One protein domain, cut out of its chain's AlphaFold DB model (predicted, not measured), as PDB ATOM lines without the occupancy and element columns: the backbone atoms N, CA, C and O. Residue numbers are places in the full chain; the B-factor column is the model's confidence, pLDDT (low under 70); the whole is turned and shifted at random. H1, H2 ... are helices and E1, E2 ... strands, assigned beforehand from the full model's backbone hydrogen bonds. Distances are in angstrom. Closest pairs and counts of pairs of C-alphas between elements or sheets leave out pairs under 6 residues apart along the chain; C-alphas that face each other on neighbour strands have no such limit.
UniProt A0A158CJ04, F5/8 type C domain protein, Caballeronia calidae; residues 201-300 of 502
ATOM      1  N   THR A 201     497.598  35.511 634.127       75.12
ATOM      2  CA  THR A 201     497.707  36.005 632.745       75.12
ATOM      3  C   THR A 201     497.803  34.831 631.781       75.12
ATOM      4  O   THR A 201     497.083  34.770 630.783       75.12
ATOM      5  N   SER A 202     498.645  33.858 632.122       79.62
ATOM      6  CA  SER A 202     498.814  32.638 631.337       79.62
ATOM      7  C   SER A 202     497.559  31.761 631.350       79.62
ATOM      8  O   SER A 202     497.268  31.129 630.338       79.62
ATOM      9  N   GLN A 203     496.773  31.762 632.438       78.75
ATOM     10  CA  GLN A 203     495.489  31.048 632.523       78.75
ATOM     11  C   GLN A 203     494.517  31.521 631.453       78.75
ATOM     12  O   GLN A 203     493.896  30.695 630.791       78.75
ATOM     13  N   THR A 204     494.394  32.836 631.277       75.56
ATOM     14  CA  THR A 204     493.534  33.414 630.244       75.56
ATOM     15  C   THR A 204     494.032  33.026 628.856       75.56
ATOM     16  O   THR A 204     493.269  32.460 628.087       75.56
ATOM     17  N   ALA A 205     495.326  33.200 628.569       79.94
ATOM     18  CA  ALA A 205     495.892  32.850 627.263       79.94
ATOM     19  C   ALA A 205     495.732  31.356 626.918       79.94
ATOM     20  O   ALA A 205     495.375  31.008 625.794       79.94
ATOM     21  N   TYR A 206     495.958  30.468 627.889       86.00
ATOM     22  CA  TYR A 206     495.770  29.027 627.725       86.00
ATOM     23  C   TYR A 206     494.294  28.664 627.513       86.00
ATOM     24  O   TYR A 206     493.968  27.921 626.587       86.00
ATOM     25  N   ALA A 207     493.392  29.224 628.324       81.69
ATOM     26  CA  ALA A 207     491.954  29.000 628.197       81.69
ATOM     27  C   ALA A 207     491.398  29.517 626.864       81.69
ATOM     28  O   ALA A 207     490.594  28.835 626.235       81.69
ATOM     29  N   ASP A 208     491.849  30.688 626.417       79.81
ATOM     30  CA  ASP A 208     491.433  31.301 625.156       79.81
ATOM     31  C   ASP A 208     491.966  30.513 623.955       79.81
ATOM     32  O   ASP A 208     491.244  30.323 622.975       79.81
ATOM     33  N   CYS A 209     493.194  29.989 624.042       85.88
ATOM     34  CA  CYS A 209     493.748  29.074 623.044       85.88
ATOM     35  C   CYS A 209     492.870  27.820 622.905       85.88
ATOM     36  O   CYS A 209     492.420  27.490 621.806       85.88
ATOM     37  N   LEU A 210     492.537  27.173 624.028       84.50
ATOM     38  CA  LEU A 210     491.659  26.000 624.050       84.50
ATOM     39  C   LEU A 210     490.256  26.310 623.521       84.50
ATOM     40  O   LEU A 210     489.710  25.547 622.728       84.50
ATOM     41  N   ALA A 211     489.680  27.439 623.930       78.81
ATOM     42  CA  ALA A 211     488.369  27.870 623.469       78.81
ATOM     43  C   ALA A 211     488.354  28.169 621.967       78.81
ATOM     44  O   ALA A 211     487.389  27.825 621.293       78.81
ATOM     45  N   THR A 212     489.422  28.763 621.432       83.88
ATOM     46  CA  THR A 212     489.558  29.036 619.996       83.88
ATOM     47  C   THR A 212     489.593  27.736 619.200       83.88
ATOM     48  O   THR A 212     488.886  27.616 618.202       83.88
ATOM     49  N   LEU A 213     490.349  26.735 619.666       83.81
ATOM     50  CA  LEU A 213     490.350  25.405 619.054       83.81
ATOM     51  C   LEU A 213     488.957  24.771 619.116       83.81
ATOM     52  O   LEU A 213     488.429  24.340 618.092       83.81
ATOM     53  N   ALA A 214     488.326  24.781 620.292       83.56
ATOM     54  CA  ALA A 214     486.996  24.212 620.490       83.56
ATOM     55  C   ALA A 214     485.907  24.935 619.678       83.56
ATOM     56  O   ALA A 214     484.941  24.308 619.260       83.56
ATOM     57  N   ALA A 215     486.048  26.238 619.416       83.06
ATOM     58  CA  ALA A 215     485.103  27.017 618.617       83.06
ATOM     59  C   ALA A 215     485.059  26.599 617.142       83.06
ATOM     60  O   ALA A 215     484.062  26.841 616.466       83.06
ATOM     61  N   THR A 216     486.109  25.943 616.645       84.50
ATOM     62  CA  THR A 216     486.142  25.422 615.270       84.50
ATOM     63  C   THR A 216     485.420  24.086 615.108       84.50
ATOM     64  O   THR A 216     485.261  23.602 613.987       84.50
ATOM     65  N   LEU A 217     484.956  23.489 616.210       85.38
ATOM     66  CA  LEU A 217     484.387  22.152 616.229       85.38
ATOM     67  C   LEU A 217     482.943  22.187 616.719       85.38
ATOM     68  O   LEU A 217     482.675  22.703 617.803       85.38
ATOM     69  N   PRO A 218     482.005  21.581 615.982       90.38
ATOM     70  CA  PRO A 218     480.643  21.434 616.468       90.38
ATOM     71  C   PRO A 218     480.583  20.513 617.693       90.38
ATOM     72  O   PRO A 218     481.402  19.606 617.849       90.38
ATOM     73  N   GLY A 219     479.563  20.704 618.529       92.12
ATOM     74  CA  GLY A 219     479.307  19.852 619.691       92.12
ATOM     75  C   GLY A 219     479.900  20.392 620.988       92.12
ATOM     76  O   GLY A 219     480.169  21.588 621.107       92.12
ATOM     77  N   ILE A 220     480.014  19.518 621.988       92.69
ATOM     78  CA  ILE A 220     480.530  19.854 623.316       92.69
ATOM     79  C   ILE A 220     481.973  19.373 623.478       92.69
ATOM     80  O   ILE A 220     482.274  18.233 623.140       92.69
ATOM     81  N   HIS A 221     482.826  20.236 624.032       92.62
ATOM     82  CA  HIS A 221     484.243  19.972 624.284       92.62
ATOM     83  C   HIS A 221     484.604  20.341 625.723       92.62
ATOM     84  O   HIS A 221     484.214  21.406 626.211       92.62
ATOM     85  N   LEU A 222     485.341  19.474 626.410       91.44
ATOM     86  CA  LEU A 222     485.808  19.661 627.779       91.44
ATOM     87  C   LEU A 222     487.312  19.915 627.807       91.44
ATOM     88  O   LEU A 222     488.104  19.243 627.154       91.44
ATOM     89  N   SER A 223     487.730  20.855 628.646       88.81
ATOM     90  CA  SER A 223     489.146  21.087 628.927       88.81
ATOM     91  C   SER A 223     489.351  21.535 630.368       88.81
ATOM     92  O   SER A 223     488.436  22.054 631.007       88.81
ATOM     93  N   VAL A 224     490.553  21.339 630.906       90.12
ATOM     94  CA  VAL A 224     490.923  21.951 632.187       90.12
ATOM     95  C   VAL A 224     491.441  23.350 631.907       90.12
ATOM     96  O   VAL A 224     492.410  23.509 631.171       90.12
ATOM     97  N   LYS A 225     490.804  24.358 632.504       87.19
ATOM     98  CA  LYS A 225     491.202  25.765 632.395       87.19
ATOM     99  C   LYS A 225     492.361  26.097 633.331       87.19
ATOM    100  O   LYS A 225     493.326  26.743 632.934       87.19
ATOM    101  N   SER A 226     492.244  25.673 634.582       87.69
ATOM    102  CA  SER A 226     493.259  25.841 635.621       87.69
ATOM    103  C   SER A 226     492.988  24.880 636.771       87.69
ATOM    104  O   SER A 226     491.917  24.267 636.859       87.69
ATOM    105  N   ALA A 227     493.960  24.731 637.663       90.44
ATOM    106  CA  ALA A 227     493.784  23.937 638.862       90.44
ATOM    107  C   ALA A 227     494.578  24.507 640.041       90.44
ATOM    108  O   ALA A 227     495.471  25.332 639.891       90.44
ATOM    109  N   SER A 228     494.268  24.027 641.236       89.06
ATOM    110  CA  SER A 228     495.044  24.224 642.453       89.06
ATOM    111  C   SER A 228     495.401  22.858 643.051       89.06
ATOM    112  O   SER A 228     495.183  21.801 642.443       89.06
ATOM    113  N   ALA A 229     495.962  22.856 644.261       86.25
ATOM    114  CA  ALA A 229     496.140  21.622 645.018       86.25
ATOM    115  C   ALA A 229     494.804  20.958 645.401       86.25
ATOM    116  O   ALA A 229     494.769  19.745 645.581       86.25
ATOM    117  N   THR A 230     493.720  21.729 645.501       89.25
ATOM    118  CA  THR A 230     492.429  21.280 646.044       89.25
ATOM    119  C   THR A 230     491.288  21.327 645.048       89.25
ATOM    120  O   THR A 230     490.297  20.633 645.253       89.25
ATOM    121  N   ASP A 231     491.399  22.133 643.997       91.31
ATOM    122  CA  ASP A 231     490.302  22.432 643.085       91.31
ATOM    123  C   ASP A 231     490.761  22.342 641.629       91.31
ATOM    124  O   ASP A 231     491.933  22.549 641.313       91.31
ATOM    125  N   VAL A 232     489.834  22.021 640.737       91.81
ATOM    126  CA  VAL A 232     490.038  21.934 639.291       91.81
ATOM    127  C   VAL A 232     488.896  22.683 638.619       91.81
ATOM    128  O   VAL A 232     487.730  22.468 638.953       91.81
ATOM    129  N   VAL A 233     489.227  23.571 637.685       92.12
ATOM    130  CA  VAL A 233     488.242  24.325 636.905       92.12
ATOM    131  C   VAL A 233     488.150  23.707 635.519       92.12
ATOM    132  O   VAL A 233     489.085  23.802 634.722       92.12
ATOM    133  N   ILE A 234     487.010  23.091 635.228       92.50
ATOM    134  CA  ILE A 234     486.685  22.556 633.908       92.50
ATOM    135  C   ILE A 234     485.991  23.641 633.093       92.50
ATOM    136  O   ILE A 234     485.091  24.324 633.580       92.50
ATOM    137  N   LEU A 235     486.419  23.793 631.848       91.62
ATOM    138  CA  LEU A 235     485.780  24.611 630.834       91.62
ATOM    139  C   LEU A 235     485.042  23.680 629.871       91.62
ATOM    140  O   LEU A 235     485.674  22.922 629.135       91.62
ATOM    141  N   ALA A 236     483.714  23.750 629.886       93.12
ATOM    142  CA  ALA A 236     482.867  23.140 628.875       93.12
ATOM    143  C   ALA A 236     482.551  24.181 627.799       93.12
ATOM    144  O   ALA A 236     482.033  25.255 628.111       93.12
ATOM    145  N   HIS A 237     482.868  23.871 626.546       92.69
ATOM    146  CA  HIS A 237     482.567  24.715 625.399       92.69
ATOM    147  C   HIS A 237     481.569  24.016 624.481       92.69
ATOM    148  O   HIS A 237     481.847  22.920 624.000       92.69
ATOM    149  N   TYR A 238     480.416  24.637 624.236       94.00
ATOM    150  CA  TYR A 238     479.383  24.091 623.359       94.00
ATOM    151  C   TYR A 238     479.164  24.977 622.130       94.00
ATOM    152  O   TYR A 238     478.804  26.150 622.248       94.00
ATOM    153  N   VAL A 239     479.339  24.385 620.945       93.69
ATOM    154  CA  VAL A 239     479.103  25.029 619.648       93.69
ATOM    155  C   VAL A 239     477.888  24.379 618.969       93.69
ATOM    156  O   VAL A 239     477.992  23.252 618.464       93.69
ATOM    157  N   PRO A 240     476.718  25.046 618.946       92.81
ATOM    158  CA  PRO A 240     475.549  24.547 618.232       92.81
ATOM    159  C   PRO A 240     475.764  24.620 616.714       92.81
ATOM    160  O   PRO A 240     476.368  25.560 616.201       92.81
ATOM    161  N   VAL A 241     475.217  23.650 615.978       91.00
ATOM    162  CA  VAL A 241     475.183  23.650 614.508       91.00
ATOM    163  C   VAL A 241     473.784  23.376 613.985       91.00
ATOM    164  O   VAL A 241     473.047  22.570 614.550       91.00
ATOM    165  N   GLY A 242     473.421  24.035 612.883       89.75
ATOM    166  CA  GLY A 242     472.119  23.863 612.242       89.75
ATOM    167  C   GLY A 242     470.964  24.120 613.212       89.75
ATOM    168  O   GLY A 242     470.844  25.209 613.766       89.75
ATOM    169  N   SER A 243     470.122  23.108 613.415       89.94
ATOM    170  CA  SER A 243     468.951  23.160 614.299       89.94
ATOM    171  C   SER A 243     469.238  22.770 615.755       89.94
ATOM    172  O   SER A 243     468.294  22.531 616.508       89.94
ATOM    173  N   ASN A 244     470.506  22.639 616.157       93.62
ATOM    174  CA  ASN A 244     470.849  22.319 617.541       93.62
ATOM    175  C   ASN A 244     470.355  23.419 618.504       93.62
ATOM    176  O   ASN A 244     470.395  24.603 618.160       93.62
ATOM    177  N   PRO A 245     469.912  23.056 619.722       92.69
ATOM    178  CA  PRO A 245     469.380  24.020 620.678       92.69
ATOM    179  C   PRO A 245     470.476  24.948 621.222       92.69
ATOM    180  O   PRO A 245     471.650  24.575 621.282       92.69
ATOM    181  N   SER A 246     470.083  26.141 621.679       92.00
ATOM    182  CA  SER A 246     470.983  27.118 622.315       92.00
ATOM    183  C   SER A 246     471.420  26.725 623.732       92.00
ATOM    184  O   SER A 246     472.385  27.289 624.240       92.00
ATOM    185  N   SER A 247     470.727  25.772 624.363       94.31
ATOM    186  CA  SER A 247     471.102  25.123 625.626       94.31
ATOM    187  C   SER A 247     470.996  23.612 625.464       94.31
ATOM    188  O   SER A 247     470.036  23.111 624.873       94.31
ATOM    189  N   LEU A 248     472.001  22.887 625.943       93.38
ATOM    190  CA  LEU A 248     472.155  21.457 625.738       93.38
ATOM    191  C   LEU A 248     471.948  20.697 627.042       93.38
ATOM    192  O   LEU A 248     472.751  20.822 627.962       93.38
ATOM    193  N   HIS A 249     470.923  19.848 627.101       94.19
ATOM    194  CA  HIS A 249     470.795  18.885 628.192       94.19
ATOM    195  C   HIS A 249     471.896  17.830 628.111       94.19
ATOM    196  O   HIS A 249     472.083  17.189 627.069       94.19
ATOM    197  N   VAL A 250     472.585  17.612 629.227       94.31
ATOM    198  CA  VAL A 250     473.734  16.709 629.293       94.31
ATOM    199  C   VAL A 250     473.622  15.705 630.429       94.31
ATOM    200  O   VAL A 250     472.920  15.901 631.418       94.31
ATOM    201  N   LYS A 251     474.335  14.590 630.280       92.56
ATOM    202  CA  LYS A 251     474.522  13.590 631.332       92.56
ATOM    203  C   LYS A 251     475.999  13.407 631.619       92.56
ATOM    204  O   LYS A 251     476.785  13.135 630.713       92.56
ATOM    205  N   TRP A 252     476.343  13.481 632.895       91.81
ATOM    206  CA  TRP A 252     477.707  13.325 633.376       91.81
ATOM    207  C   TRP A 252     477.965  11.905 633.865       91.81
ATOM    208  O   TRP A 252     477.129  11.308 634.545       91.81
ATOM    209  N   SER A 253     479.140  11.376 633.537       85.25
ATOM    210  CA  SER A 253     479.670  10.147 634.131       85.25
ATOM    211  C   SER A 253     480.869  10.520 634.997       85.25
ATOM    212  O   SER A 253     481.949  10.774 634.472       85.25
ATOM    213  N   ALA A 254     480.645  10.626 636.311       68.31
ATOM    214  CA  ALA A 254     481.667  10.961 637.304       68.31
ATOM    215  C   ALA A 254     481.251  10.459 638.696       68.31
ATOM    216  O   ALA A 254     480.748  11.210 639.528       68.31
ATOM    217  N   PHE A 255     481.419   9.157 638.926       62.72
ATOM    218  CA  PHE A 255     480.856   8.442 640.081       62.72
ATOM    219  C   PHE A 255     481.349   8.931 641.455       62.72
ATOM    220  O   PHE A 255     480.718   8.620 642.462       62.72
ATOM    221  N   GLU A 256     482.448   9.688 641.506       71.31
ATOM    222  CA  GLU A 256     483.045  10.191 642.751       71.31
ATOM    223  C   GLU A 256     482.492  11.553 643.211       71.31
ATOM    224  O   GLU A 256     482.745  11.958 644.345       71.31
ATOM    225  N   TYR A 257     481.712  12.253 642.381       79.75
ATOM    226  CA  TYR A 257     481.127  13.549 642.739       79.75
ATOM    227  C   TYR A 257     479.611  13.472 642.926       79.75
ATOM    228  O   TYR A 257     478.908  12.692 642.284       79.75
ATOM    229  N   SER A 258     479.090  14.349 643.787       73.62
ATOM    230  CA  SER A 258     477.647  14.581 643.883       73.62
ATOM    231  C   SER A 258     477.099  15.036 642.532       73.62
ATOM    232  O   SER A 258     477.719  15.857 641.856       73.62
ATOM    233  N   LYS A 259     475.884  14.595 642.181       72.19
ATOM    234  CA  LYS A 259     475.163  15.094 640.996       72.19
ATOM    235  C   LYS A 259     475.061  16.622 640.973       72.19
ATOM    236  O   LYS A 259     475.106  17.210 639.907       72.19
ATOM    237  N   THR A 260     474.996  17.260 642.142       77.75
ATOM    238  CA  THR A 260     474.915  18.723 642.279       77.75
ATOM    239  C   THR A 260     476.199  19.461 641.892       77.75
ATOM    240  O   THR A 260     476.186  20.684 641.829       77.75
ATOM    241  N   ALA A 261     477.314  18.753 641.684       81.81
ATOM    242  CA  ALA A 261     478.569  19.356 641.238       81.81
ATOM    243  C   ALA A 261     478.553  19.719 639.744       81.81
ATOM    244  O   ALA A 261     479.433  20.445 639.287       81.81
ATOM    245  N   PHE A 262     477.568  19.220 638.991       90.94
ATOM    246  CA  PHE A 262     477.488  19.401 637.551       90.94
ATOM    247  C   PHE A 262     476.159  20.027 637.131       90.94
ATOM    248  O   PHE A 262     475.124  19.719 637.724       90.94
ATOM    249  N   PRO A 263     476.161  20.876 636.093       92.56
ATOM    250  CA  PRO A 263     474.930  21.396 635.529       92.56
ATOM    251  C   PRO A 263     474.237  20.338 634.652       92.56
ATOM    252  O   PRO A 263     474.896  19.612 633.902       92.56
ATOM    253  N   ASP A 264     472.904  20.286 634.716       92.38
ATOM    254  CA  ASP A 264     472.071  19.435 633.847       92.38
ATOM    255  C   ASP A 264     471.933  20.008 632.420       92.38
ATOM    256  O   ASP A 264     471.571  19.292 631.482       92.38
ATOM    257  N   GLU A 265     472.237  21.297 632.254       93.62
ATOM    258  CA  GLU A 265     472.199  22.037 630.993       93.62
ATOM    259  C   GLU A 265     473.481  22.840 630.769       93.62
ATOM    260  O   GLU A 265     474.010  23.460 631.690       93.62
ATOM    261  N   ILE A 266     473.957  22.866 629.526       95.12
ATOM    262  CA  ILE A 266     475.118  23.653 629.107       95.12
ATOM    263  C   ILE A 266     474.690  24.608 627.987       95.12
ATOM    264  O   ILE A 266     474.357  24.141 626.892       95.12
ATOM    265  N   PRO A 267     474.680  25.935 628.219       96.12
ATOM    266  CA  PRO A 267     474.389  26.911 627.175       96.12
ATOM    267  C   PRO A 267     475.482  26.934 626.101       96.12
ATOM    268  O   PRO A 267     476.623  26.535 626.337       96.12
ATOM    269  N   ALA A 268     475.135  27.434 624.914       93.81
ATOM    270  CA  ALA A 268     476.104  27.719 623.863       93.81
ATOM    271  C   ALA A 268     477.193  28.683 624.370       93.81
ATOM    272  O   ALA A 268     476.905  29.643 625.088       93.81
ATOM    273  N   GLY A 269     478.439  28.434 623.971       91.56
ATOM    274  CA  GLY A 269     479.613  29.145 624.472       91.56
ATOM    275  C   GLY A 269     480.273  28.430 625.651       91.56
ATOM    276  O   GLY A 269     480.368  27.204 625.668       91.56
ATOM    277  N   GLN A 270     480.799  29.200 626.604       91.06
ATOM    278  CA  GLN A 270     481.641  28.700 627.693       91.06
ATOM    279  C   GLN A 270     480.870  28.549 629.007       91.06
ATOM    280  O   GLN A 270     480.239  29.492 629.480       91.06
ATOM    281  N   THR A 271     481.015  27.392 629.648       93.50
ATOM    282  CA  THR A 271     480.528  27.120 631.005       93.50
ATOM    283  C   THR A 271     481.685  26.651 631.881       93.50
ATOM    284  O   THR A 271     482.433  25.751 631.501       93.50
ATOM    285  N   LEU A 272     481.843  27.262 633.060       93.00
ATOM    286  CA  LEU A 272     482.869  26.885 634.034       93.00
ATOM    287  C   LEU A 272     482.280  25.967 635.102       93.00
ATOM    288  O   LEU A 272     481.229  26.262 635.667       93.00
ATOM    289  N   ILE A 273     482.987  24.886 635.410       93.44
ATOM    290  CA  ILE A 273     482.589  23.900 636.414       93.44
ATOM    291  C   ILE A 273     483.742  23.761 637.406       93.44
ATOM    292  O   ILE A 273     484.848  23.367 637.038       93.44
ATOM    293  N   LEU A 274     483.490  24.109 638.669       92.56
ATOM    294  CA  LEU A 274     484.467  24.012 639.749       92.56
ATOM    295  C   LEU A 274     484.305  22.677 640.477       92.56
ATOM    296  O   LEU A 274     483.263  22.415 641.074       92.56
ATOM    297  N   LEU A 275     485.354  21.861 640.469       92.19
ATOM    298  CA  LEU A 275     485.376  20.548 641.107       92.19
ATOM    299  C   LEU A 275     486.472  20.488 642.166       92.19
ATOM    300  O   LEU A 275     487.536  21.079 642.003       92.19
ATOM    301  N   LYS A 276     486.254  19.710 643.230       91.56
ATOM    302  CA  LYS A 276     487.343  19.332 644.142       91.56
ATOM    303  C   LYS A 276     488.281  18.373 643.431       91.56
ATOM    304  O   LYS A 276     487.807  17.469 642.761       91.56
ATOM    305  N   ARG A 277     489.593  18.517 643.582       90.12
ATOM    306  CA  ARG A 277     490.558  17.578 643.001       90.12
ATOM    307  C   ARG A 277     490.298  16.161 643.545       90.12
ATOM    308  O   ARG A 277     490.199  16.012 644.765       90.12
ATOM    309  N   PRO A 278     490.176  15.141 642.680       89.25
ATOM    310  CA  PRO A 278     489.883  13.788 643.128       89.25
ATOM    311  C   PRO A 278     491.113  13.163 643.798       89.25
ATOM    312  O   PRO A 278     492.257  13.536 643.524       89.25
ATOM    313  N   SER A 279     490.881  12.205 644.697       86.38
ATOM    314  CA  SER A 279     491.950  11.449 645.370       86.38
ATOM    315  C   SER A 279     492.463  10.273 644.532       86.38
ATOM    316  O   SER A 279     493.501   9.694 644.857       86.38
ATOM    317  N   LYS A 280     491.757   9.934 643.448       86.75
ATOM    318  CA  LYS A 280     492.095   8.901 642.467       86.75
ATOM    319  C   LYS A 280     491.894   9.447 641.056       86.75
ATOM    320  O   LYS A 280     491.206  10.446 640.870       86.75
ATOM    321  N   SER A 281     492.529   8.815 640.075       87.06
ATOM    322  CA  SER A 281     492.324   9.156 638.667       87.06
ATOM    323  C   SER A 281     490.858   8.994 638.290       87.06
ATOM    324  O   SER A 281     490.268   7.937 638.518       87.06
ATOM    325  N   LEU A 282     490.286  10.040 637.706       87.38
ATOM    326  CA  LEU A 282     488.889  10.087 637.316       87.38
ATOM    327  C   LEU A 282     488.768  10.532 635.862       87.38
ATOM    328  O   LEU A 282     489.258  11.594 635.482       87.38
ATOM    329  N   GLN A 283     488.026   9.761 635.073       89.06
ATOM    330  CA  GLN A 283     487.581  10.188 633.753       89.06
ATOM    331  C   GLN A 283     486.209  10.855 633.877       89.06
ATOM    332  O   GLN A 283     485.220  10.201 634.208       89.06
ATOM    333  N   LEU A 284     486.156  12.159 633.623       90.50
ATOM    334  CA  LEU A 284     484.923  12.934 633.580       90.50
ATOM    335  C   LEU A 284     484.401  12.937 632.146       90.50
ATOM    336  O   LEU A 284     485.062  13.486 631.272       90.50
ATOM    337  N   VAL A 285     483.222  12.359 631.906       92.25
ATOM    338  CA  VAL A 285     482.604  12.323 630.567       92.25
ATOM    339  C   VAL A 285     481.286  13.084 630.570       92.25
ATOM    340  O   VAL A 285     480.436  12.848 631.433       92.25
ATOM    341  N   VAL A 286     481.095  13.950 629.575       93.75
ATOM    342  CA  VAL A 286     479.822  14.611 629.279       93.75
ATOM    343  C   VAL A 286     479.183  13.975 628.052       93.75
ATOM    344  O   VAL A 286     479.831  13.773 627.029       93.75
ATOM    345  N   ASN A 287     477.899  13.639 628.152       93.38
ATOM    346  CA  ASN A 287     477.133  13.036 627.067       93.38
ATOM    347  C   ASN A 287     475.941  13.916 626.709       93.38
ATOM    348  O   ASN A 287     475.068  14.156 627.543       93.38
ATOM    349  N   ALA A 288     475.874  14.316 625.447       92.94
ATOM    350  CA  ALA A 288     474.794  15.086 624.860       92.94
ATOM    351  C   ALA A 288     474.096  14.266 623.766       92.94
ATOM    352  O   ALA A 288     474.250  14.498 622.563       92.94
ATOM    353  N   SER A 289     473.312  13.273 624.194       88.19
ATOM    354  CA  SER A 289     472.683  12.295 623.295       88.19
ATOM    355  C   SER A 289     471.769  12.924 622.241       88.19
ATOM    356  O   SER A 289     471.653  12.379 621.151       88.19
ATOM    357  N   ALA A 290     471.145  14.070 622.545       86.06
ATOM    358  CA  ALA A 290     470.245  14.773 621.626       86.06
ATOM    359  C   ALA A 290     470.935  15.236 620.332       86.06
ATOM    360  O   ALA A 290     470.284  15.327 619.297       86.06
ATOM    361  N   ILE A 291     472.244  15.500 620.390       89.50
ATOM    362  CA  ILE A 291     473.049  15.940 619.243       89.50
ATOM    363  C   ILE A 291     474.145  14.928 618.877       89.50
ATOM    364  O   ILE A 291     475.016  15.233 618.069       89.50
ATOM    365  N   GLY A 292     474.138  13.742 619.497       89.31
ATOM    366  CA  GLY A 292     475.142  12.699 619.266       89.31
ATOM    367  C   GLY A 292     476.578  13.108 619.618       89.31
ATOM    368  O   GLY A 292     477.510  12.599 619.005       89.31
ATOM    369  N   SER A 293     476.765  14.029 620.568       91.31
ATOM    370  CA  SER A 293     478.083  14.542 620.961       91.31
ATOM    371  C   SER A 293     478.436  14.091 622.375       91.31
ATOM    372  O   SER A 293     477.585  14.077 623.267       91.31
ATOM    373  N   SER A 294     479.688  13.712 622.589       91.00
ATOM    374  CA  SER A 294     480.234  13.416 623.909       91.00
ATOM    375  C   SER A 294     481.709  13.759 623.932       91.00
ATOM    376  O   SER A 294     482.388  13.550 622.928       91.00
ATOM    377  N   ASP A 295     482.200  14.173 625.088       93.25
ATOM    378  CA  ASP A 295     483.624  14.400 625.294       93.25
ATOM    379  C   ASP A 295     484.016  14.059 626.731       93.25
ATOM    380  O   ASP A 295     483.155  13.887 627.603       93.25
ATOM    381  N   GLY A 296     485.313  13.927 626.987       90.69
ATOM    382  CA  GLY A 296     485.813  13.598 628.304       90.69
ATOM    383  C   GLY A 296     487.193  14.153 628.599       90.69
ATOM    384  O   GLY A 296     488.039  14.294 627.724       90.69
ATOM    385  N   VAL A 297     487.428  14.413 629.880       89.88
ATOM    386  CA  VAL A 297     488.710  14.879 630.401       89.88
ATOM    387  C   VAL A 297     489.140  14.002 631.571       89.88
ATOM    388  O   VAL A 297     488.333  13.632 632.426       89.88
ATOM    389  N   GLU A 298     490.416  13.637 631.596       88.62
ATOM    390  CA  GLU A 298     491.013  12.896 632.705       88.62
ATOM    391  C   GLU A 298     491.534  13.879 633.758       88.62
ATOM    392  O   GLU A 298     492.290  14.803 633.450       88.62
ATOM    393  N   ILE A 299     491.119  13.684 635.010       87.69
ATOM    394  CA  ILE A 299     491.546  14.479 636.159       87.69
ATOM    395  C   ILE A 299     492.251  13.546 637.135       87.69
ATOM    396  O   ILE A 299     491.648  12.618 637.674       87.69
ATOM    397  N   ASN A 300     493.522  13.830 637.398       88.94
ATOM    398  CA  ASN A 300     494.352  13.007 638.267       88.94
ATOM    399  C   ASN A 300     494.592  13.679 639.630       88.94
ATOM    400  O   ASN A 300     494.611  14.921 639.728       88.94
TER     401      ASN A 300
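What this domain is: This is residues 201 to 300 of the 502 residues of the protein "F5/8 type C domain protein" of Caballeronia calidae (UniProt A0A158CJ04). Two small three-stranded sheets lie face to face as a sandwich, E1 E2 E6 and E4 E7 E8, and helix H1 covers the other face of E1 E2 E6. The sheets come close where E1 meets E8, and the short pair E3 and E5 lies toward one end, with E3 running on into E4 of the second sheet. The printed part has 100 residues, with one named helix and eight named strands in the order H1 E1 E2 E3 E4 E5 E6 E7 E8, and each sheet is antiparallel. The class is mixed, helices and strands; the whole is compact, with a radius of gyration of the C-alphas of 13.2 A, and flat, spanning 41 by 32 by 17 A.

How they stand to each other: The strongly twisted sheet has E2, residues 231 to 239, as inner strand between the edge strands E1, residues 219 to 227, and E6, residues 269 to 276. E1 and E2 form a hairpin, with N 221 and O 237 at 2.9 A; between E2 and E6, N 234 and O 273 are at 2.8 A. H1, residues 201 to 215, is on this sheet at a height of 8.3 A, in two layers, a helix on one face of a sheet. It runs along the strands, at 27 degrees to E2 on the local plane. It lies over E2 and is only just not over E1, on which 2 of its C-alphas fall. The closest C-alphas of H1 and E1 are those of Ala 207 and Lys 225, 5.4 A apart. Every O i to N i+4 pair of H1 is within hydrogen-bond range. The second sheet of the sandwich has E7, residues 282 to 288, between E4, residues 251 to 253, and E8, residues 293 to 299. E7 and E8 form a hairpin, with N 284 and O 297 at 2.9 A; between E4 and E7, N 251 and O 287 are at 2.9 A. The two sheets' planes are 17 degrees apart. The closest C-alphas of E1 and E8, Gly 219 and Ser 293, are 5.6 A apart. E3, residues 247 to 249, pairs with E5, residues 265 to 267, with N 248 and O 266 at 2.8 A, and runs on into E4 at 54 degrees. H1 and E8 are apart.

Where its parts are: H1 begins at C-alpha 201, (497.707, 36.005, 632.745), and is 21.0 A long. E1 measures 24.4 A, E2 26.1 A, E6 23.3 A, E7 19.5 A and E8 20.3 A. E8 ends at C-alpha 299, (491.546, 14.479, 636.159).

The domain as a whole: The C-alphas farthest apart, Ala 229 and Ser 243, are 41.1 A apart. The printed part has no cut. The link from E4 to E5, 11 residues, is long. Residues 254 to 255 have pLDDT under 70.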